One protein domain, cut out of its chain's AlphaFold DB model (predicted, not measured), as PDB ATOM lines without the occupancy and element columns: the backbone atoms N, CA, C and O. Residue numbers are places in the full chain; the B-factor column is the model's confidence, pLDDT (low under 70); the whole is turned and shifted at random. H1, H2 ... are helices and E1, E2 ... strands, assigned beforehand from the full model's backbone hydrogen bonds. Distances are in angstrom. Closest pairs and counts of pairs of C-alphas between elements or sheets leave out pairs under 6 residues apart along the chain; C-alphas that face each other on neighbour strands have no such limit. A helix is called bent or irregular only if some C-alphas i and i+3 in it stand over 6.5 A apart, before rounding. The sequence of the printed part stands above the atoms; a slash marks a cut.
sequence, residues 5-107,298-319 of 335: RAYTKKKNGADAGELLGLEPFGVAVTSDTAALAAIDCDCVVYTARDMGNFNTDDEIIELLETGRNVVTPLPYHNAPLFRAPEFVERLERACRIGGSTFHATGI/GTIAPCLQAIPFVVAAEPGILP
ATOM      1  N   ARG A   5     -49.398 -12.940   3.705       94.81
ATOM      2  CA  ARG A   5     -49.736 -11.906   4.688       94.81
ATOM      3  C   ARG A   5     -49.071 -10.582   4.334       94.81
ATOM      4  O   ARG A   5     -47.876 -10.537   4.047       94.81
ATOM      5  N   ALA A   6     -49.803  -9.482   4.480       93.94
ATOM      6  CA  ALA A   6     -49.219  -8.149   4.587       93.94
ATOM      7  C   ALA A   6     -49.727  -7.425   5.836       93.94
ATOM      8  O   ALA A   6     -50.914  -7.425   6.133       93.94
ATOM      9  N   TYR A   7     -48.836  -6.723   6.537       90.69
ATOM     10  CA  TYR A   7     -49.203  -5.948   7.731       90.69
ATOM     11  C   TYR A   7     -49.887  -4.614   7.389       90.69
ATOM     12  O   TYR A   7     -50.606  -4.039   8.201       90.69
ATOM     13  N   THR A   8     -49.679  -4.092   6.178       89.69
ATOM     14  CA  THR A   8     -50.294  -2.837   5.729       89.69
ATOM     15  C   THR A   8     -51.619  -3.098   5.023       89.69
ATOM     16  O   THR A   8     -51.623  -3.707   3.952       89.69
ATOM     17  N   LYS A   9     -52.714  -2.516   5.530       91.00
ATOM     18  CA  LYS A   9     -54.066  -2.638   4.946       91.00
ATOM     19  C   LYS A   9     -54.147  -2.276   3.458       91.00
ATOM     20  O   LYS A   9     -54.949  -2.850   2.739       91.00
ATOM     21  N   LYS A  10     -53.284  -1.372   2.973       93.19
ATOM     22  CA  LYS A  10     -53.223  -0.970   1.554       93.19
ATOM     23  C   LYS A  10     -52.954  -2.139   0.591       93.19
ATOM     24  O   LYS A  10     -53.309  -2.041  -0.574       93.19
ATOM     25  N   LYS A  11     -52.305  -3.210   1.059       93.94
ATOM     26  CA  LYS A  11     -51.989  -4.393   0.240       93.94
ATOM     27  C   LYS A  11     -53.078  -5.470   0.299       93.94
ATOM     28  O   LYS A  11     -52.971  -6.456  -0.413       93.94
ATOM     29  N   ASN A  12     -54.091  -5.309   1.152       94.94
ATOM     30  CA  ASN A  12     -55.145  -6.300   1.339       94.94
ATOM     31  C   ASN A  12     -56.012  -6.418   0.076       94.94
ATOM     32  O   ASN A  12     -56.506  -5.409  -0.424       94.94
ATOM     33  N   GLY A  13     -56.208  -7.641  -0.409       94.69
ATOM     34  CA  GLY A  13     -56.966  -7.963  -1.619       94.69
ATOM     35  C   GLY A  13     -56.182  -7.848  -2.929       94.69
ATOM     36  O   GLY A  13     -56.696  -8.282  -3.952       94.69
ATOM     37  N   ALA A  14     -54.960  -7.300  -2.919       96.31
ATOM     38  CA  ALA A  14     -54.107  -7.271  -4.109       96.31
ATOM     39  C   ALA A  14     -53.552  -8.669  -4.415       96.31
ATOM     40  O   ALA A  14     -53.299  -9.443  -3.489       96.31
ATOM     41  N   ASP A  15     -53.307  -8.978  -5.686       96.88
ATOM     42  CA  ASP A  15     -52.623 -10.215  -6.056       96.88
ATOM     43  C   ASP A  15     -51.112 -10.117  -5.775       96.88
ATOM     44  O   ASP A  15     -50.470  -9.084  -5.990       96.88
ATOM     45  N   ALA A  16     -50.523 -11.201  -5.267       95.19
ATOM     46  CA  ALA A  16     -49.104 -11.247  -4.928       95.19
ATOM     47  C   ALA A  16     -48.172 -10.997  -6.134       95.19
ATOM     48  O   ALA A  16     -47.133 -10.357  -5.964       95.19
ATOM     49  N   GLY A  17     -48.532 -11.468  -7.331       95.75
ATOM     50  CA  GLY A  17     -47.791 -11.241  -8.575       95.75
ATOM     51  C   GLY A  17     -47.866  -9.784  -9.029       95.75
ATOM     52  O   GLY A  17     -46.839  -9.172  -9.330       95.75
ATOM     53  N   GLU A  18     -49.050  -9.175  -8.947       95.50
ATOM     54  CA  GLU A  18     -49.242  -7.756  -9.279       95.50
ATOM     55  C   GLU A  18     -48.411  -6.832  -8.379       95.50
ATOM     56  O   GLU A  18     -47.820  -5.860  -8.856       95.50
ATOM     57  N   LEU A  19     -48.281  -7.150  -7.084       93.38
ATOM     58  CA  LEU A  19     -47.419  -6.391  -6.164       93.38
ATOM     59  C   LEU A  19     -45.931  -6.434  -6.546       93.38
ATOM     60  O   LEU A  19     -45.171  -5.549  -6.143       93.38
ATOM     61  N   LEU A  20     -45.513  -7.441  -7.314       92.88
ATOM     62  CA  LEU A  20     -44.167  -7.555  -7.879       92.88
ATOM     63  C   LEU A  20     -44.068  -6.904  -9.273       92.88
ATOM     64  O   LEU A  20     -42.978  -6.790  -9.836       92.88
ATOM     65  N   GLY A  21     -45.183  -6.435  -9.841       94.38
ATOM     66  CA  GLY A  21     -45.279  -5.999 -11.235       94.38
ATOM     67  C   GLY A  21     -45.092  -7.153 -12.218       94.38
ATOM     68  O   GLY A  21     -44.415  -6.983 -13.231       94.38
ATOM     69  N   LEU A  22     -45.609  -8.329 -11.866       95.69
ATOM     70  CA  LEU A  22     -45.701  -9.521 -12.703       95.69
ATOM     71  C   LEU A  22     -47.174  -9.799 -13.040       95.69
ATOM     72  O   LEU A  22     -48.068  -9.145 -12.505       95.69
ATOM     73  N   GLU A  23     -47.413 -10.783 -13.909       96.12
ATOM     74  CA  GLU A  23     -48.761 -11.317 -14.129       96.12
ATOM     75  C   GLU A  23     -49.349 -11.890 -12.824       96.12
ATOM     76  O   GLU A  23     -48.584 -12.390 -11.987       96.12
ATOM     77  N   PRO A  24     -50.685 -11.849 -12.640       96.88
ATOM     78  CA  PRO A  24     -51.324 -12.342 -11.428       96.88
ATOM     79  C   PRO A  24     -50.998 -13.810 -11.132       96.88
ATOM     80  O   PRO A  24     -51.042 -14.669 -12.014       96.88
ATOM     81  N   PHE A  25     -50.721 -14.113  -9.867       95.94
ATOM     82  CA  PHE A  25     -50.458 -15.472  -9.384       95.94
ATOM     83  C   PHE A  25     -51.727 -16.203  -8.933       95.94
ATOM     84  O   PHE A  25     -51.675 -17.403  -8.667       95.94
ATOM     85  N   GLY A  26     -52.854 -15.497  -8.819       95.81
ATOM     86  CA  GLY A  26     -54.094 -16.028  -8.257       95.81
ATOM     87  C   GLY A  26     -54.046 -16.166  -6.734       95.81
ATOM     88  O   GLY A  26     -54.828 -16.924  -6.165       95.81
ATOM     89  N   VAL A  27     -53.131 -15.455  -6.064       96.12
ATOM     90  CA  VAL A  27     -52.947 -15.509  -4.608       96.12
ATOM     91  C   VAL A  27     -53.180 -14.119  -4.036       96.12
ATOM     92  O   VAL A  27     -52.318 -13.243  -4.115       96.12
ATOM     93  N   ALA A  28     -54.354 -13.933  -3.433       95.56
ATOM     94  CA  ALA A  28     -54.717 -12.681  -2.789       95.56
ATOM     95  C   ALA A  28     -53.915 -12.476  -1.496       95.56
ATOM     96  O   ALA A  28     -53.867 -13.338  -0.614       95.56
ATOM     97  N   VAL A  29     -53.311 -11.299  -1.365       96.69
ATOM     98  CA  VAL A  29     -52.667 -10.855  -0.132       96.69
ATOM     99  C   VAL A  29     -53.730 -10.461   0.883       96.69
ATOM    100  O   VAL A  29     -54.663  -9.727   0.559       96.69
ATOM    101  N   THR A  30     -53.566 -10.870   2.137       95.44
ATOM    102  CA  THR A  30     -54.482 -10.491   3.218       95.44
ATOM    103  C   THR A  30     -53.750  -9.896   4.422       95.44
ATOM    104  O   THR A  30     -52.610 -10.248   4.732       95.44
ATOM    105  N   SER A  31     -54.399  -8.948   5.095       94.69
ATOM    106  CA  SER A  31     -54.006  -8.433   6.412       94.69
ATOM    107  C   SER A  31     -54.891  -8.966   7.546       94.69
ATOM    108  O   SER A  31     -54.735  -8.538   8.686       94.69
ATOM    109  N   ASP A  32     -55.841  -9.847   7.229       93.12
ATOM    110  CA  ASP A  32     -56.746 -10.491   8.180       93.12
ATOM    111  C   ASP A  32     -56.107 -11.778   8.723       93.12
ATOM    112  O   ASP A  32     -55.849 -12.729   7.981       93.12
ATOM    113  N   THR A  33     -55.840 -11.796  10.027       89.94
ATOM    114  CA  THR A  33     -55.214 -12.928  10.717       89.94
ATOM    115  C   THR A  33     -56.120 -14.154  10.777       89.94
ATOM    116  O   THR A  33     -55.613 -15.267  10.663       89.94
ATOM    117  N   ALA A  34     -57.441 -13.981  10.875       90.38
ATOM    118  CA  ALA A  34     -58.385 -15.096  10.865       90.38
ATOM    119  C   ALA A  34     -58.447 -15.743   9.476       90.38
ATOM    120  O   ALA A  34     -58.433 -16.968   9.362       90.38
ATOM    121  N   ALA A  35     -58.435 -14.928   8.417       90.75
ATOM    122  CA  ALA A  35     -58.361 -15.436   7.050       90.75
ATOM    123  C   ALA A  35     -57.059 -16.213   6.803       90.75
ATOM    124  O   ALA A  35     -57.091 -17.270   6.183       90.75
ATOM    125  N   LEU A  36     -55.924 -15.729   7.320       88.75
ATOM    126  CA  LEU A  36     -54.636 -16.425   7.214       88.75
ATOM    127  C   LEU A  36     -54.615 -17.745   7.978       88.75
ATOM    128  O   LEU A  36     -54.113 -18.735   7.458       88.75
ATOM    129  N   ALA A  37     -55.184 -17.771   9.181       88.31
ATOM    130  CA  ALA A  37     -55.287 -18.982   9.987       88.31
ATOM    131  C   ALA A  37     -56.209 -20.046   9.362       88.31
ATOM    132  O   ALA A  37     -56.126 -21.214   9.740       88.31
ATOM    133  N   ALA A  38     -57.068 -19.673   8.410       91.88
ATOM    134  CA  ALA A  38     -57.890 -20.606   7.642       91.88
ATOM    135  C   ALA A  38     -57.174 -21.178   6.403       91.88
ATOM    136  O   ALA A  38     -57.687 -22.114   5.791       91.88
ATOM    137  N   ILE A  39     -56.013 -20.632   6.018       93.31
ATOM    138  CA  ILE A  39     -55.215 -21.165   4.909       93.31
ATOM    139  C   ILE A  39     -54.490 -22.419   5.397       93.31
ATOM    140  O   ILE A  39     -53.756 -22.388   6.392       93.31
ATOM    141  N   ASP A  40     -54.707 -23.513   4.672       93.19
ATOM    142  CA  ASP A  40     -53.980 -24.762   4.854       93.19
ATOM    143  C   ASP A  40     -52.591 -24.646   4.212       93.19
ATOM    144  O   ASP A  40     -52.474 -24.293   3.033       93.19
ATOM    145  N   CYS A  41     -51.534 -24.852   4.996       95.38
ATOM    146  CA  CYS A  41     -50.156 -24.793   4.521       95.38
ATOM    147  C   CYS A  41     -49.205 -25.595   5.413       95.38
ATOM    148  O   CYS A  41     -49.325 -25.583   6.637       95.38
ATOM    149  N   ASP A  42     -48.192 -26.206   4.795       95.31
ATOM    150  CA  ASP A  42     -47.187 -26.985   5.525       95.31
ATOM    151  C   ASP A  42     -46.164 -26.094   6.240       95.31
ATOM    152  O   ASP A  42     -45.620 -26.466   7.277       95.31
ATOM    153  N   CYS A  43     -45.850 -24.924   5.671       97.25
ATOM    154  CA  CYS A  43     -44.778 -24.058   6.148       97.25
ATOM    155  C   CYS A  43     -45.041 -22.573   5.866       97.25
ATOM    156  O   CYS A  43     -45.510 -22.187   4.791       97.25
ATOM    157  N   VAL A  44     -44.663 -21.729   6.825       97.88
ATOM    158  CA  VAL A  44     -44.679 -20.270   6.745       97.88
ATOM    159  C   VAL A  44     -43.247 -19.748   6.649       97.88
ATOM    160  O   VAL A  44     -42.451 -19.897   7.574       97.88
ATOM    161  N   VAL A  45     -42.936 -19.059   5.545       97.75
ATOM    162  CA  VAL A  45     -41.717 -18.244   5.434       97.75
ATOM    163  C   VAL A  45     -41.987 -16.885   6.075       97.75
ATOM    164  O   VAL A  45     -42.603 -15.998   5.477       97.75
ATOM    165  N   TYR A  46     -41.558 -16.735   7.321       97.62
ATOM    166  CA  TYR A  46     -41.867 -15.591   8.164       97.62
ATOM    167  C   TYR A  46     -40.857 -14.461   7.946       97.62
ATOM    168  O   TYR A  46     -39.682 -14.607   8.250       97.62
ATOM    169  N   THR A  47     -41.298 -13.324   7.403       96.00
ATOM    170  CA  THR A  47     -40.424 -12.189   7.024       96.00
ATOM    171  C   THR A  47     -40.962 -10.852   7.543       96.00
ATOM    172  O   THR A  47     -40.922  -9.823   6.863       96.00
ATOM    173  N   ALA A  48     -41.525 -10.868   8.754       93.62
ATOM    174  CA  ALA A  48     -42.021  -9.659   9.398       93.62
ATOM    175  C   ALA A  48     -40.888  -8.673   9.713       93.62
ATOM    176  O   ALA A  48     -39.705  -9.008   9.704       93.62
ATOM    177  N   ARG A  49     -41.253  -7.426  10.005       90.00
ATOM    178  CA  ARG A  49     -40.271  -6.420  10.406       90.00
ATOM    179  C   ARG A  49     -39.752  -6.728  11.812       90.00
ATOM    180  O   ARG A  49     -40.539  -6.737  12.758       90.00
ATOM    181  N   ASP A  50     -38.438  -6.877  11.924       90.06
ATOM    182  CA  ASP A  50     -37.733  -6.857  13.201       90.06
ATOM    183  C   ASP A  50     -37.624  -5.418  13.730       90.06
ATOM    184  O   ASP A  50     -37.307  -4.481  12.990       90.06
ATOM    185  N   MET A  51     -37.928  -5.248  15.012       88.50
ATOM    186  CA  MET A  51     -37.845  -3.982  15.738       88.50
ATOM    187  C   MET A  51     -36.729  -3.992  16.796       88.50
ATOM    188  O   MET A  51     -36.645  -3.054  17.591       88.50
ATOM    189  N   GLY A  52     -35.882  -5.028  16.818       89.38
ATOM    190  CA  GLY A  52     -34.750  -5.160  17.737       89.38
ATOM    191  C   GLY A  52     -35.135  -5.591  19.152       89.38
ATOM    192  O   GLY A  52     -34.297  -5.612  20.045       89.38
ATOM    193  N   ASN A  53     -36.401  -5.933  19.375       90.69
ATOM    194  CA  ASN A  53     -36.960  -6.270  20.686       90.69
ATOM    195  C   ASN A  53     -37.742  -7.590  20.669       90.69
ATOM    196  O   ASN A  53     -38.600  -7.796  21.525       90.69
ATOM    197  N   PHE A  54     -37.484  -8.444  19.671       93.44
ATOM    198  CA  PHE A  54     -38.184  -9.714  19.482       93.44
ATOM    199  C   PHE A  54     -39.716  -9.573  19.434       93.44
ATOM    200  O   PHE A  54     -40.455 -10.435  19.902       93.44
ATOM    201  N   ASN A  55     -40.214  -8.493  18.818       94.06
ATOM    202  CA  ASN A  55     -41.647  -8.204  18.662       94.06
ATOM    203  C   ASN A  55     -42.457  -9.296  17.942       94.06
ATOM    204  O   ASN A  55     -43.676  -9.183  17.852       94.06
ATOM    205  N   THR A  56     -41.792 -10.293  17.371       95.69
ATOM    206  CA  THR A  56     -42.394 -11.379  16.597       95.69
ATOM    207  C   THR A  56     -42.493 -12.691  17.371       95.69
ATOM    208  O   THR A  56     -43.022 -13.654  16.826       95.69
ATOM    209  N   ASP A  57     -42.011 -12.746  18.620       97.75
ATOM    210  CA  ASP A  57     -41.994 -13.967  19.439       97.75
ATOM    211  C   ASP A  57     -43.377 -14.617  19.542       97.75
ATOM    212  O   ASP A  57     -43.533 -15.790  19.206       97.75
ATOM    213  N   ASP A  58     -44.381 -13.853  19.978       97.56
ATOM    214  CA  ASP A  58     -45.716 -14.396  20.234       97.56
ATOM    215  C   ASP A  58     -46.400 -14.862  18.939       97.56
ATOM    216  O   ASP A  58     -47.037 -15.909  18.924       97.56
ATOM    217  N   GLU A  59     -46.201 -14.143  17.831       96.25
ATOM    218  CA  GLU A  59     -46.773 -14.513  16.531       96.25
ATOM    219  C   GLU A  59     -46.123 -15.782  15.956       96.25
ATOM    220  O   GLU A  59     -46.809 -16.625  15.383       96.25
ATOM    221  N   ILE A  60     -44.807 -15.951  16.125       97.88
ATOM    222  CA  ILE A  60     -44.105 -17.182  15.732       97.88
ATOM    223  C   ILE A  60     -44.578 -18.364  16.586       97.88
ATOM    224  O   ILE A  60     -44.829 -19.440  16.045       97.88
ATOM    225  N   ILE A  61     -44.718 -18.168  17.901       98.38
ATOM    226  CA  ILE A  61     -45.209 -19.197  18.827       98.38
ATOM    227  C   ILE A  61     -46.626 -19.636  18.444       98.38
ATOM    228  O   ILE A  61     -46.860 -20.835  18.311       98.38
ATOM    229  N   GLU A  62     -47.537 -18.693  18.192       96.94
ATOM    230  CA  GLU A  62     -48.914 -18.988  17.774       96.94
ATOM    231  C   GLU A  62     -48.944 -19.805  16.472       96.94
ATOM    232  O   GLU A  62     -49.647 -20.812  16.378       96.94
ATOM    233  N   LEU A  63     -48.135 -19.433  15.473       97.19
ATOM    234  CA  LEU A  63     -48.035 -20.193  14.224       97.19
ATOM    235  C   LEU A  63     -47.594 -21.641  14.477       97.19
ATOM    236  O   LEU A  63     -48.238 -22.570  13.982       97.19
ATOM    237  N   LEU A  64     -46.552 -21.836  15.283       98.50
ATOM    238  CA  LEU A  64     -46.035 -23.164  15.610       98.50
ATOM    239  C   LEU A  64     -47.065 -24.009  16.367       98.50
ATOM    240  O   LEU A  64     -47.247 -25.172  16.012       98.50
ATOM    241  N   GLU A  65     -47.776 -23.439  17.346       98.00
ATOM    242  CA  GLU A  65     -48.820 -24.131  18.124       98.00
ATOM    243  C   GLU A  65     -49.983 -24.618  17.254       98.00
ATOM    244  O   GLU A  65     -50.598 -25.639  17.553       98.00
ATOM    245  N   THR A  66     -50.263 -23.930  16.146       96.00
ATOM    246  CA  THR A  66     -51.295 -24.347  15.182       96.00
ATOM    247  C   THR A  66     -50.840 -25.433  14.198       96.00
ATOM    248  O   THR A  66     -51.587 -25.772  13.283       96.00
ATOM    249  N   GLY A  67     -49.626 -25.964  14.367       96.38
ATOM    250  CA  GLY A  67     -49.058 -27.036  13.545       96.38
ATOM    251  C   GLY A  67     -48.364 -26.580  12.268       96.38
ATOM    252  O   GLY A  67     -47.991 -27.404  11.440       96.38
ATOM    253  N   ARG A  68     -48.138 -25.273  12.107       97.31
ATOM    254  CA  ARG A  68     -47.454 -24.727  10.932       97.31
ATOM    255  C   ARG A  68     -45.960 -24.679  11.182       97.31
ATOM    256  O   ARG A  68     -45.512 -24.062  12.146       97.31
ATOM    257  N   ASN A  69     -45.183 -25.269  10.281       98.31
ATOM    258  CA  ASN A  69     -43.736 -25.104  10.304       98.31
ATOM    259  C   ASN A  69     -43.360 -23.645  10.035       98.31
ATOM    260  O   ASN A  69     -44.009 -22.975   9.230       98.31
ATOM    261  N   VAL A  70     -42.282 -23.154  10.643       98.50
ATOM    262  CA  VAL A  70     -41.832 -21.767  10.453       98.50
ATOM    263  C   VAL A  70     -40.373 -21.737  10.029       98.50
ATOM    264  O   VAL A  70     -39.506 -22.261  10.725       98.50
ATOM    265  N   VAL A  71     -40.105 -21.062   8.909       97.81
ATOM    266  CA  VAL A  71     -38.753 -20.713   8.459       97.81
ATOM    267  C   VAL A  71     -38.603 -19.198   8.435       97.81
ATOM    268  O   VAL A  71     -39.443 -18.510   7.854       97.81
ATOM    269  N   THR A  72     -37.546 -18.654   9.036       97.81
ATOM    270  CA  THR A  72     -37.392 -17.197   9.185       97.81
ATOM    271  C   THR A  72     -35.946 -16.712   9.022       97.81
ATOM    272  O   THR A  72     -35.038 -17.372   9.514       97.81
ATOM    273  N   PRO A  73     -35.699 -15.548   8.388       96.44
ATOM    274  CA  PRO A  73     -34.407 -14.873   8.433       96.44
ATOM    275  C   PRO A  73     -34.266 -13.883   9.593       96.44
ATOM    276  O   PRO A  73     -33.253 -13.193   9.679       96.44
ATOM    277  N   LEU A  74     -35.275 -13.768  10.461       95.94
ATOM    278  CA  LEU A  74     -35.212 -12.928  11.662       95.94
ATOM    279  C   LEU A  74     -34.197 -13.496  12.677       95.94
ATOM    280  O   LEU A  74     -33.859 -14.677  12.580       95.94
ATOM    281  N   PRO A  75     -33.733 -12.696  13.662       93.56
ATOM    282  CA  PRO A  75     -32.627 -13.060  14.557       93.56
ATOM    283  C   PRO A  75     -33.002 -14.147  15.577       93.56
ATOM    284  O   PRO A  75     -33.166 -13.884  16.767       93.56
ATOM    285  N   TYR A  76     -33.135 -15.383  15.106       95.50
ATOM    286  CA  TYR A  76     -33.444 -16.577  15.898       95.50
ATOM    287  C   TYR A  76     -32.486 -17.741  15.593       95.50
ATOM    288  O   TYR A  76     -32.694 -18.853  16.084       95.50
ATOM    289  N   HIS A  77     -31.442 -17.514  14.789       94.06
ATOM    290  CA  HIS A  77     -30.453 -18.531  14.429       94.06
ATOM    291  C   HIS A  77     -29.785 -19.082  15.677       94.06
ATOM    292  O   HIS A  77     -29.282 -18.329  16.510       94.06
ATOM    293  N   ASN A  78     -29.840 -20.404  15.830       93.56
ATOM    294  CA  ASN A  78     -29.374 -21.095  17.026       93.56
ATOM    295  C   ASN A  78     -29.874 -20.428  18.328       93.56
ATOM    296  O   ASN A  78     -29.112 -20.264  19.278       93.56
ATOM    297  N   ALA A  79     -31.165 -20.054  18.377       95.62
ATOM    298  CA  ALA A  79     -31.823 -19.434  19.535       95.62
ATOM    299  C   ALA A  79     -31.428 -20.022  20.907       95.62
ATOM    300  O   ALA A  79     -31.180 -19.221  21.814       95.62
ATOM    301  N   PRO A  80     -31.280 -21.356  21.078       95.81
ATOM    302  CA  PRO A  80     -30.824 -21.940  22.341       95.81
ATOM    303  C   PRO A  80     -29.469 -21.436  22.866       95.81
ATOM    304  O   PRO A  80     -29.200 -21.573  24.054       95.81
ATOM    305  N   LEU A  81     -28.612 -20.860  22.017       94.94
ATOM    306  CA  LEU A  81     -27.270 -20.399  22.393       94.94
ATOM    307  C   LEU A  81     -27.229 -18.967  22.951       94.94
ATOM    308  O   LEU A  81     -26.229 -18.584  23.557       94.94
ATOM    309  N   PHE A  82     -28.262 -18.149  22.721       94.62
ATOM    310  CA  PHE A  82     -28.223 -16.724  23.088       94.62
ATOM    311  C   PHE A  82     -29.523 -16.173  23.682       94.62
ATOM    312  O   PHE A  82     -29.505 -15.096  24.282       94.62
ATOM    313  N   ARG A  83     -30.651 -16.872  23.524       96.62
ATOM    314  CA  ARG A  83     -31.926 -16.484  24.139       96.62
ATOM    315  C   ARG A  83     -32.027 -17.034  25.562       96.62
ATOM    316  O   ARG A  83     -31.351 -17.989  25.931       96.62
ATOM    317  N   ALA A  84     -32.906 -16.425  26.356       97.00
ATOM    318  CA  ALA A  84     -33.210 -16.889  27.704       97.00
ATOM    319  C   ALA A  84     -33.821 -18.309  27.678       97.00
ATOM    320  O   ALA A  84     -34.651 -18.575  26.795       97.00
ATOM    321  N   PRO A  85     -33.473 -19.198  28.630       97.81
ATOM    322  CA  PRO A  85     -34.008 -20.561  28.691       97.81
ATOM    323  C   PRO A  85     -35.539 -20.617  28.650       97.81
ATOM    324  O   PRO A  85     -36.107 -21.439  27.939       97.81
ATOM    325  N   GLU A  86     -36.223 -19.681  29.313       98.12
ATOM    326  CA  GLU A  86     -37.686 -19.622  29.363       98.12
ATOM    327  C   GLU A  86     -38.305 -19.368  27.983       98.12
ATOM    328  O   GLU A  86     -39.376 -19.890  27.665       98.12
ATOM    329  N   PHE A  87     -37.643 -18.574  27.135       98.12
ATOM    330  CA  PHE A  87     -38.085 -18.375  25.755       98.12
ATOM    331  C   PHE A  87     -37.872 -19.642  24.923       98.12
ATOM    332  O   PHE A  87     -38.765 -20.041  24.176       98.12
ATOM    333  N   VAL A  88     -36.715 -20.288  25.070       98.25
ATOM    334  CA  VAL A  88     -36.392 -21.524  24.346       98.25
ATOM    335  C   VAL A  88     -37.397 -22.622  24.702       98.25
ATOM    336  O   VAL A  88     -37.968 -23.238  23.807       98.25
ATOM    337  N   GLU A  89     -37.720 -22.786  25.985       98.44
ATOM    338  CA  GLU A  89     -38.738 -23.735  26.447       98.44
ATOM    339  C   GLU A  89     -40.132 -23.443  25.877       98.44
ATOM    340  O   GLU A  89     -40.866 -24.377  25.536       98.44
ATOM    341  N   ARG A  90     -40.521 -22.162  25.772       98.56
ATOM    342  CA  ARG A  90     -41.780 -21.757  25.122       98.56
ATOM    343  C   ARG A  90     -41.781 -22.145  23.646       98.56
ATOM    344  O   ARG A  90     -42.757 -22.729  23.184       98.56
ATOM    345  N   LEU A  91     -40.692 -21.866  22.932       98.56
ATOM    346  CA  LEU A  91     -40.553 -22.168  21.508       98.56
ATOM    347  C   LEU A  91     -40.592 -23.682  21.238       98.56
ATOM    348  O   LEU A  91     -41.328 -24.141  20.366       98.56
ATOM    349  N   GLU A  92     -39.869 -24.478  22.026       98.50
ATOM    350  CA  GLU A  92     -39.901 -25.942  21.933       98.50
ATOM    351  C   GLU A  92     -41.273 -26.517  22.291       98.50
ATOM    352  O   GLU A  92     -41.738 -27.472  21.669       98.50
ATOM    353  N   ARG A  93     -41.942 -25.950  23.302       98.69
ATOM    354  CA  ARG A  93     -43.300 -26.356  23.678       98.69
ATOM    355  C   ARG A  93     -44.285 -26.093  22.546       98.69
ATOM    356  O   ARG A  93     -45.085 -26.980  22.272       98.69
ATOM    357  N   ALA A  94     -44.200 -24.937  21.895       98.81
ATOM    358  CA  ALA A  94     -45.035 -24.589  20.750       98.81
ATOM    359  C   ALA A  94     -44.872 -25.601  19.608       98.81
ATOM    360  O   ALA A  94     -45.858 -26.160  19.130       98.81
ATOM    361  N   CYS A  95     -43.617 -25.923  19.269       98.69
ATOM    362  CA  CYS A  95     -43.281 -26.962  18.296       98.69
ATOM    363  C   CYS A  95     -43.916 -28.315  18.667       98.69
ATOM    364  O   CYS A  95     -44.561 -28.953  17.840       98.69
ATOM    365  N   ARG A  96     -43.806 -28.741  19.935       98.62
ATOM    366  CA  ARG A  96     -44.418 -29.998  20.409       98.62
ATOM    367  C   ARG A  96     -45.946 -29.990  20.352       98.62
ATOM    368  O   ARG A  96     -46.523 -31.016  20.018       98.62
ATOM    369  N   ILE A  97     -46.593 -28.878  20.709       98.62
ATOM    370  CA  ILE A  97     -48.060 -28.749  20.699       98.62
ATOM    371  C   ILE A  97     -48.596 -28.879  19.275       98.62
ATOM    372  O   ILE A  97     -49.538 -29.635  19.052       98.62
ATOM    373  N   GLY A  98     -47.991 -28.167  18.325       98.12
ATOM    374  CA  GLY A  98     -48.435 -28.203  16.936       98.12
ATOM    375  C   GLY A  98     -47.943 -29.414  16.147       98.12
ATOM    376  O   GLY A  98     -48.446 -29.667  15.060       98.12
ATOM    377  N   GLY A  99     -46.949 -30.150  16.651       98.25
ATOM    378  CA  GLY A  99     -46.219 -31.114  15.827       98.25
ATOM    379  C   GLY A  99     -45.444 -30.426  14.695       98.25
ATOM    380  O   GLY A  99     -45.359 -30.961  13.598       98.25
ATOM    381  N   SER A 100     -44.927 -29.222  14.955       98.38
ATOM    382  CA  SER A 100     -44.277 -28.349  13.978       98.38
ATOM    383  C   SER A 100     -42.790 -28.165  14.266       98.38
ATOM    384  O   SER A 100     -42.297 -28.411  15.371       98.38
ATOM    385  N   THR A 101     -42.068 -27.688  13.260       98.25
ATOM    386  CA  THR A 101     -40.635 -27.423  13.311       98.25
ATOM    387  C   THR A 101     -40.359 -25.945  13.049       98.25
ATOM    388  O   THR A 101     -40.904 -25.324  12.129       98.25
ATOM    389  N   PHE A 102     -39.477 -25.376  13.866       98.31
ATOM    390  CA  PHE A 102     -38.979 -24.014  13.727       98.31
ATOM    391  C   PHE A 102     -37.551 -24.015  13.191       98.31
ATOM    392  O   PHE A 102     -36.698 -24.764  13.674       98.31
ATOM    393  N   HIS A 103     -37.258 -23.131  12.244       97.19
ATOM    394  CA  HIS A 103     -35.911 -22.951  11.730       97.19
ATOM    395  C   HIS A 103     -35.620 -21.492  11.376       97.19
ATOM    396  O   HIS A 103     -36.412 -20.825  10.710       97.19
ATOM    397  N   ALA A 104     -34.449 -21.009  11.779       96.25
ATOM    398  CA  ALA A 104     -33.956 -19.695  11.399       96.25
ATOM    399  C   ALA A 104     -32.699 -19.834  10.536       96.25
ATOM    400  O   ALA A 104     -31.769 -20.546  10.907       96.25
ATOM    401  N   THR A 105     -32.710 -19.193   9.369       95.38
ATOM    402  CA  THR A 105     -31.652 -19.266   8.351       95.38
ATOM    403  C   THR A 105     -31.665 -18.007   7.493       95.38
ATOM    404  O   THR A 105     -32.656 -17.286   7.435       95.38
ATOM    405  N   GLY A 106     -30.561 -17.693   6.831       94.31
ATOM    406  CA  GLY A 106     -30.439 -16.498   6.015       94.31
ATOM    407  C   GLY A 106     -29.068 -16.403   5.370       94.31
ATOM    408  O   GLY A 106     -28.320 -17.375   5.303       94.31
ATOM    409  N   ILE A 107     -28.733 -15.217   4.873       93.75
ATOM    410  CA  ILE A 107     -27.388 -14.975   4.352       93.75
ATOM    411  C   ILE A 107     -26.398 -14.689   5.480       93.75
ATOM    412  O   ILE A 107     -25.291 -15.210   5.482       93.75
ATOM    413  N   GLY A 298     -30.115 -13.781  -1.664       92.44
ATOM    414  CA  GLY A 298     -29.218 -14.606  -0.860       92.44
ATOM    415  C   GLY A 298     -29.761 -14.922   0.538       92.44
ATOM    416  O   GLY A 298     -29.484 -15.999   1.050       92.44
ATOM    417  N   THR A 299     -30.571 -14.039   1.131       94.62
ATOM    418  CA  THR A 299     -31.260 -14.268   2.410       94.62
ATOM    419  C   THR A 299     -32.405 -15.264   2.271       94.62
ATOM    420  O   THR A 299     -32.539 -16.157   3.098       94.62
ATOM    421  N   ILE A 300     -33.250 -15.122   1.246       94.50
ATOM    422  CA  ILE A 300     -34.464 -15.940   1.105       94.50
ATOM    423  C   ILE A 300     -34.176 -17.310   0.485       94.50
ATOM    424  O   ILE A 300     -34.877 -18.273   0.792       94.50
ATOM    425  N   ALA A 301     -33.144 -17.438  -0.351       92.69
ATOM    426  CA  ALA A 301     -32.758 -18.711  -0.953       92.69
ATOM    427  C   ALA A 301     -32.578 -19.854   0.071       92.69
ATOM    428  O   ALA A 301     -33.224 -20.888  -0.112       92.69
ATOM    429  N   PRO A 302     -31.781 -19.718   1.151       92.38
ATOM    430  CA  PRO A 302     -31.653 -20.777   2.147       92.38
ATOM    431  C   PRO A 302     -32.957 -21.023   2.919       92.38
ATOM    432  O   PRO A 302     -33.264 -22.180   3.197       92.38
ATOM    433  N   CYS A 303     -33.788 -19.996   3.155       94.56
ATOM    434  CA  CYS A 303     -35.122 -20.188   3.731       94.56
ATOM    435  C   CYS A 303     -35.985 -21.113   2.860       94.56
ATOM    436  O   CYS A 303     -36.587 -22.056   3.364       94.56
ATOM    437  N   LEU A 304     -36.022 -20.875   1.545       93.31
ATOM    438  CA  LEU A 304     -36.785 -21.711   0.613       93.31
ATOM    439  C   LEU A 304     -36.237 -23.140   0.545       93.31
ATOM    440  O   LEU A 304     -37.009 -24.093   0.499       93.31
ATOM    441  N   GLN A 305     -34.912 -23.291   0.566       90.88
ATOM    442  CA  GLN A 305     -34.245 -24.595   0.544       90.88
ATOM    443  C   GLN A 305     -34.451 -25.388   1.841       90.88
ATOM    444  O   GLN A 305     -34.383 -26.615   1.813       90.88
ATOM    445  N   ALA A 306     -34.719 -24.716   2.963       92.31
ATOM    446  CA  ALA A 306     -35.001 -25.367   4.236       92.31
ATOM    447  C   ALA A 306     -36.417 -25.959   4.314       92.31
ATOM    448  O   ALA A 306     -36.600 -26.935   5.035       92.31
ATOM    449  N   ILE A 307     -37.393 -25.430   3.561       94.00
ATOM    450  CA  ILE A 307     -38.812 -25.835   3.631       94.00
ATOM    451  C   ILE A 307     -39.007 -27.363   3.643       94.00
ATOM    452  O   ILE A 307     -39.573 -27.851   4.619       94.00
ATOM    453  N   PRO A 308     -38.538 -28.146   2.649       91.50
ATOM    454  CA  PRO A 308     -38.800 -29.589   2.634       91.50
ATOM    455  C   PRO A 308     -38.163 -30.330   3.819       91.50
ATOM    456  O   PRO A 308     -38.727 -31.299   4.312       91.50
ATOM    457  N   PHE A 309     -37.016 -29.862   4.321       91.12
ATOM    458  CA  PHE A 309     -36.351 -30.473   5.478       91.12
ATOM    459  C   PHE A 309     -37.068 -30.164   6.779       91.12
ATOM    460  O   PHE A 309     -37.127 -31.017   7.654       91.12
ATOM    461  N   VAL A 310     -37.590 -28.947   6.907       93.75
ATOM    462  CA  VAL A 310     -38.367 -28.532   8.073       93.75
ATOM    463  C   VAL A 310     -39.701 -29.272   8.095       93.75
ATOM    464  O   VAL A 310     -40.070 -29.785   9.140       93.75
ATOM    465  N   VAL A 311     -40.379 -29.403   6.951       95.00
ATOM    466  CA  VAL A 311     -41.650 -30.142   6.845       95.00
ATOM    467  C   VAL A 311     -41.479 -31.633   7.153       95.00
ATOM    468  O   VAL A 311     -42.355 -32.230   7.767       95.00
ATOM    469  N   ALA A 312     -40.359 -32.239   6.751       92.94
ATOM    470  CA  ALA A 312     -40.079 -33.655   7.000       92.94
ATOM    471  C   ALA A 312     -39.421 -33.942   8.365       92.94
ATOM    472  O   ALA A 312     -39.151 -35.103   8.675       92.94
ATOM    473  N   ALA A 313     -39.080 -32.915   9.146       93.62
ATOM    474  CA  ALA A 313     -38.386 -33.084  10.416       93.62
ATOM    475  C   ALA A 313     -39.342 -33.472  11.549       93.62
ATOM    476  O   ALA A 313     -40.533 -33.179  11.528       93.62
ATOM    477  N   GLU A 314     -38.776 -34.076  12.594       95.31
ATOM    478  CA  GLU A 314     -39.474 -34.211  13.870       95.31
ATOM    479  C   GLU A 314     -39.735 -32.826  14.499       95.31
ATOM    480  O   GLU A 314     -38.921 -31.904  14.316       95.31
ATOM    481  N   PRO A 315     -40.816 -32.676  15.288       97.94
ATOM    482  CA  PRO A 315     -41.153 -31.410  15.924       97.94
ATOM    483  C   PRO A 315     -40.023 -30.874  16.808       97.94
ATOM    484  O   PRO A 315     -39.453 -31.596  17.631       97.94
ATOM    485  N   GLY A 316     -39.724 -29.581  16.684       97.12
ATOM    486  CA  GLY A 316     -38.696 -28.917  17.485       97.12
ATOM    487  C   GLY A 316     -37.960 -27.798  16.755       97.12
ATOM    488  O   GLY A 316     -38.360 -27.342  15.687       97.12
ATOM    489  N   ILE A 317     -36.856 -27.345  17.346       95.94
ATOM    490  CA  ILE A 317     -35.993 -26.310  16.766       95.94
ATOM    491  C   ILE A 317     -34.914 -26.994  15.919       95.94
ATOM    492  O   ILE A 317     -34.098 -27.766  16.429       95.94
ATOM    493  N   LEU A 318     -34.886 -26.700  14.621       92.19
ATOM    494  CA  LEU A 318     -33.874 -27.209  13.705       92.19
ATOM    495  C   LEU A 318     -32.628 -26.295  13.716       92.19
ATOM    496  O   LEU A 318     -32.759 -25.106  13.415       92.19
ATOM    497  N   PRO A 319     -31.419 -26.810  14.010       82.31
ATOM    498  CA  PRO A 319     -30.182 -26.022  13.977       82.31
ATOM    499  C   PRO A 319     -29.756 -25.635  12.549       82.31
ATOM    500  O   PRO A 319     -30.110 -26.316  11.581       82.31
TER     501      PRO A 319
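This is residues 5 to 107 and 298 to 319 of the 335 residues of an uncharacterized protein of Mycobacterium florentinum (UniProt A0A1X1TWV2). A small parallel sheet of four short strands forms a slab with helices over both faces: H2 and H3 side by side over one, H4 over the other. Residues 5 to 32, a long stretch with no named element, form a loose lobe away from the sheet, with short H1 after it. The printed part has 125 residues, with four named helices and four named strands in the order H1 E1 H2 E2 H3 E3 H4 E4; the strand order across the sheet is E1 E2 E3 E4. The class is mixed, helices and strands, though under half of the residues are in named elements. The whole is compact, with a radius of gyration of the C-alphas of 14.9 A and spans of 44 by 30 by 30 A.

Start at C-alpha 5, (-49.736, -11.906, 4.688), and pass residues 5 to 32 to reach H1, residues 33 to 37. E1 is residues 43 to 45, H2 residues 57 to 65, 12.3 A long, and E2 residues 69 to 72. Find C-alpha 85 at (-34.008, -20.561, 28.691); from there H3 runs 20.1 A to residue 98. E3 is residues 101 to 104. After the cut, H4 runs 21.3 A from residue 298 to 311; it is irregular, with C-alphas 305 and 308 7.1 A apart. E4, residues 316 to 318, ends at (-33.874, -27.209, 13.705).

Begin with the parallel sheet: N 44 and O 69 of E1 and E2 are 2.8 A apart, N 103 and O 70 of E3 and E2 2.8 A, and N 318 and O 102 of E4 and E3 2.8 A, each within hydrogen-bond range. E1, H2, E2 and E2, H3, E3 are strand-helix-strand units, parallel neighbour strands joined through a helix, with right-handed crossovers. H2 is on the sheet at a height of 9.7 A, along E2 at 7 degrees on the local plane. H3 is on the same face and touches H2, the closest C-alphas being those of Glu 65 and Gly 98, 4.3 A. H4 is on the opposite face at a height of 7.4 A; the C-alphas of Val 71 and Cys 303, the closest of E2 and H4, are 6.0 A apart. H1 is not on the sheet. Every O i to N i+4 pair is within hydrogen-bond range in H1, H2 and H3, and 6 of 10 in H4.

The C-alphas farthest apart, those of Glu 23 and Pro 85, are 46.2 A apart. Residues 108 to 297 are not printed, and C-alphas 107 and 298 are 5.5 A apart across the cut. The links E1 to H2 and E2 to H3 are long; residues 81 to 86 stand free. The mean pLDDT of the printed part is 95.0, and no printed residue is under 70.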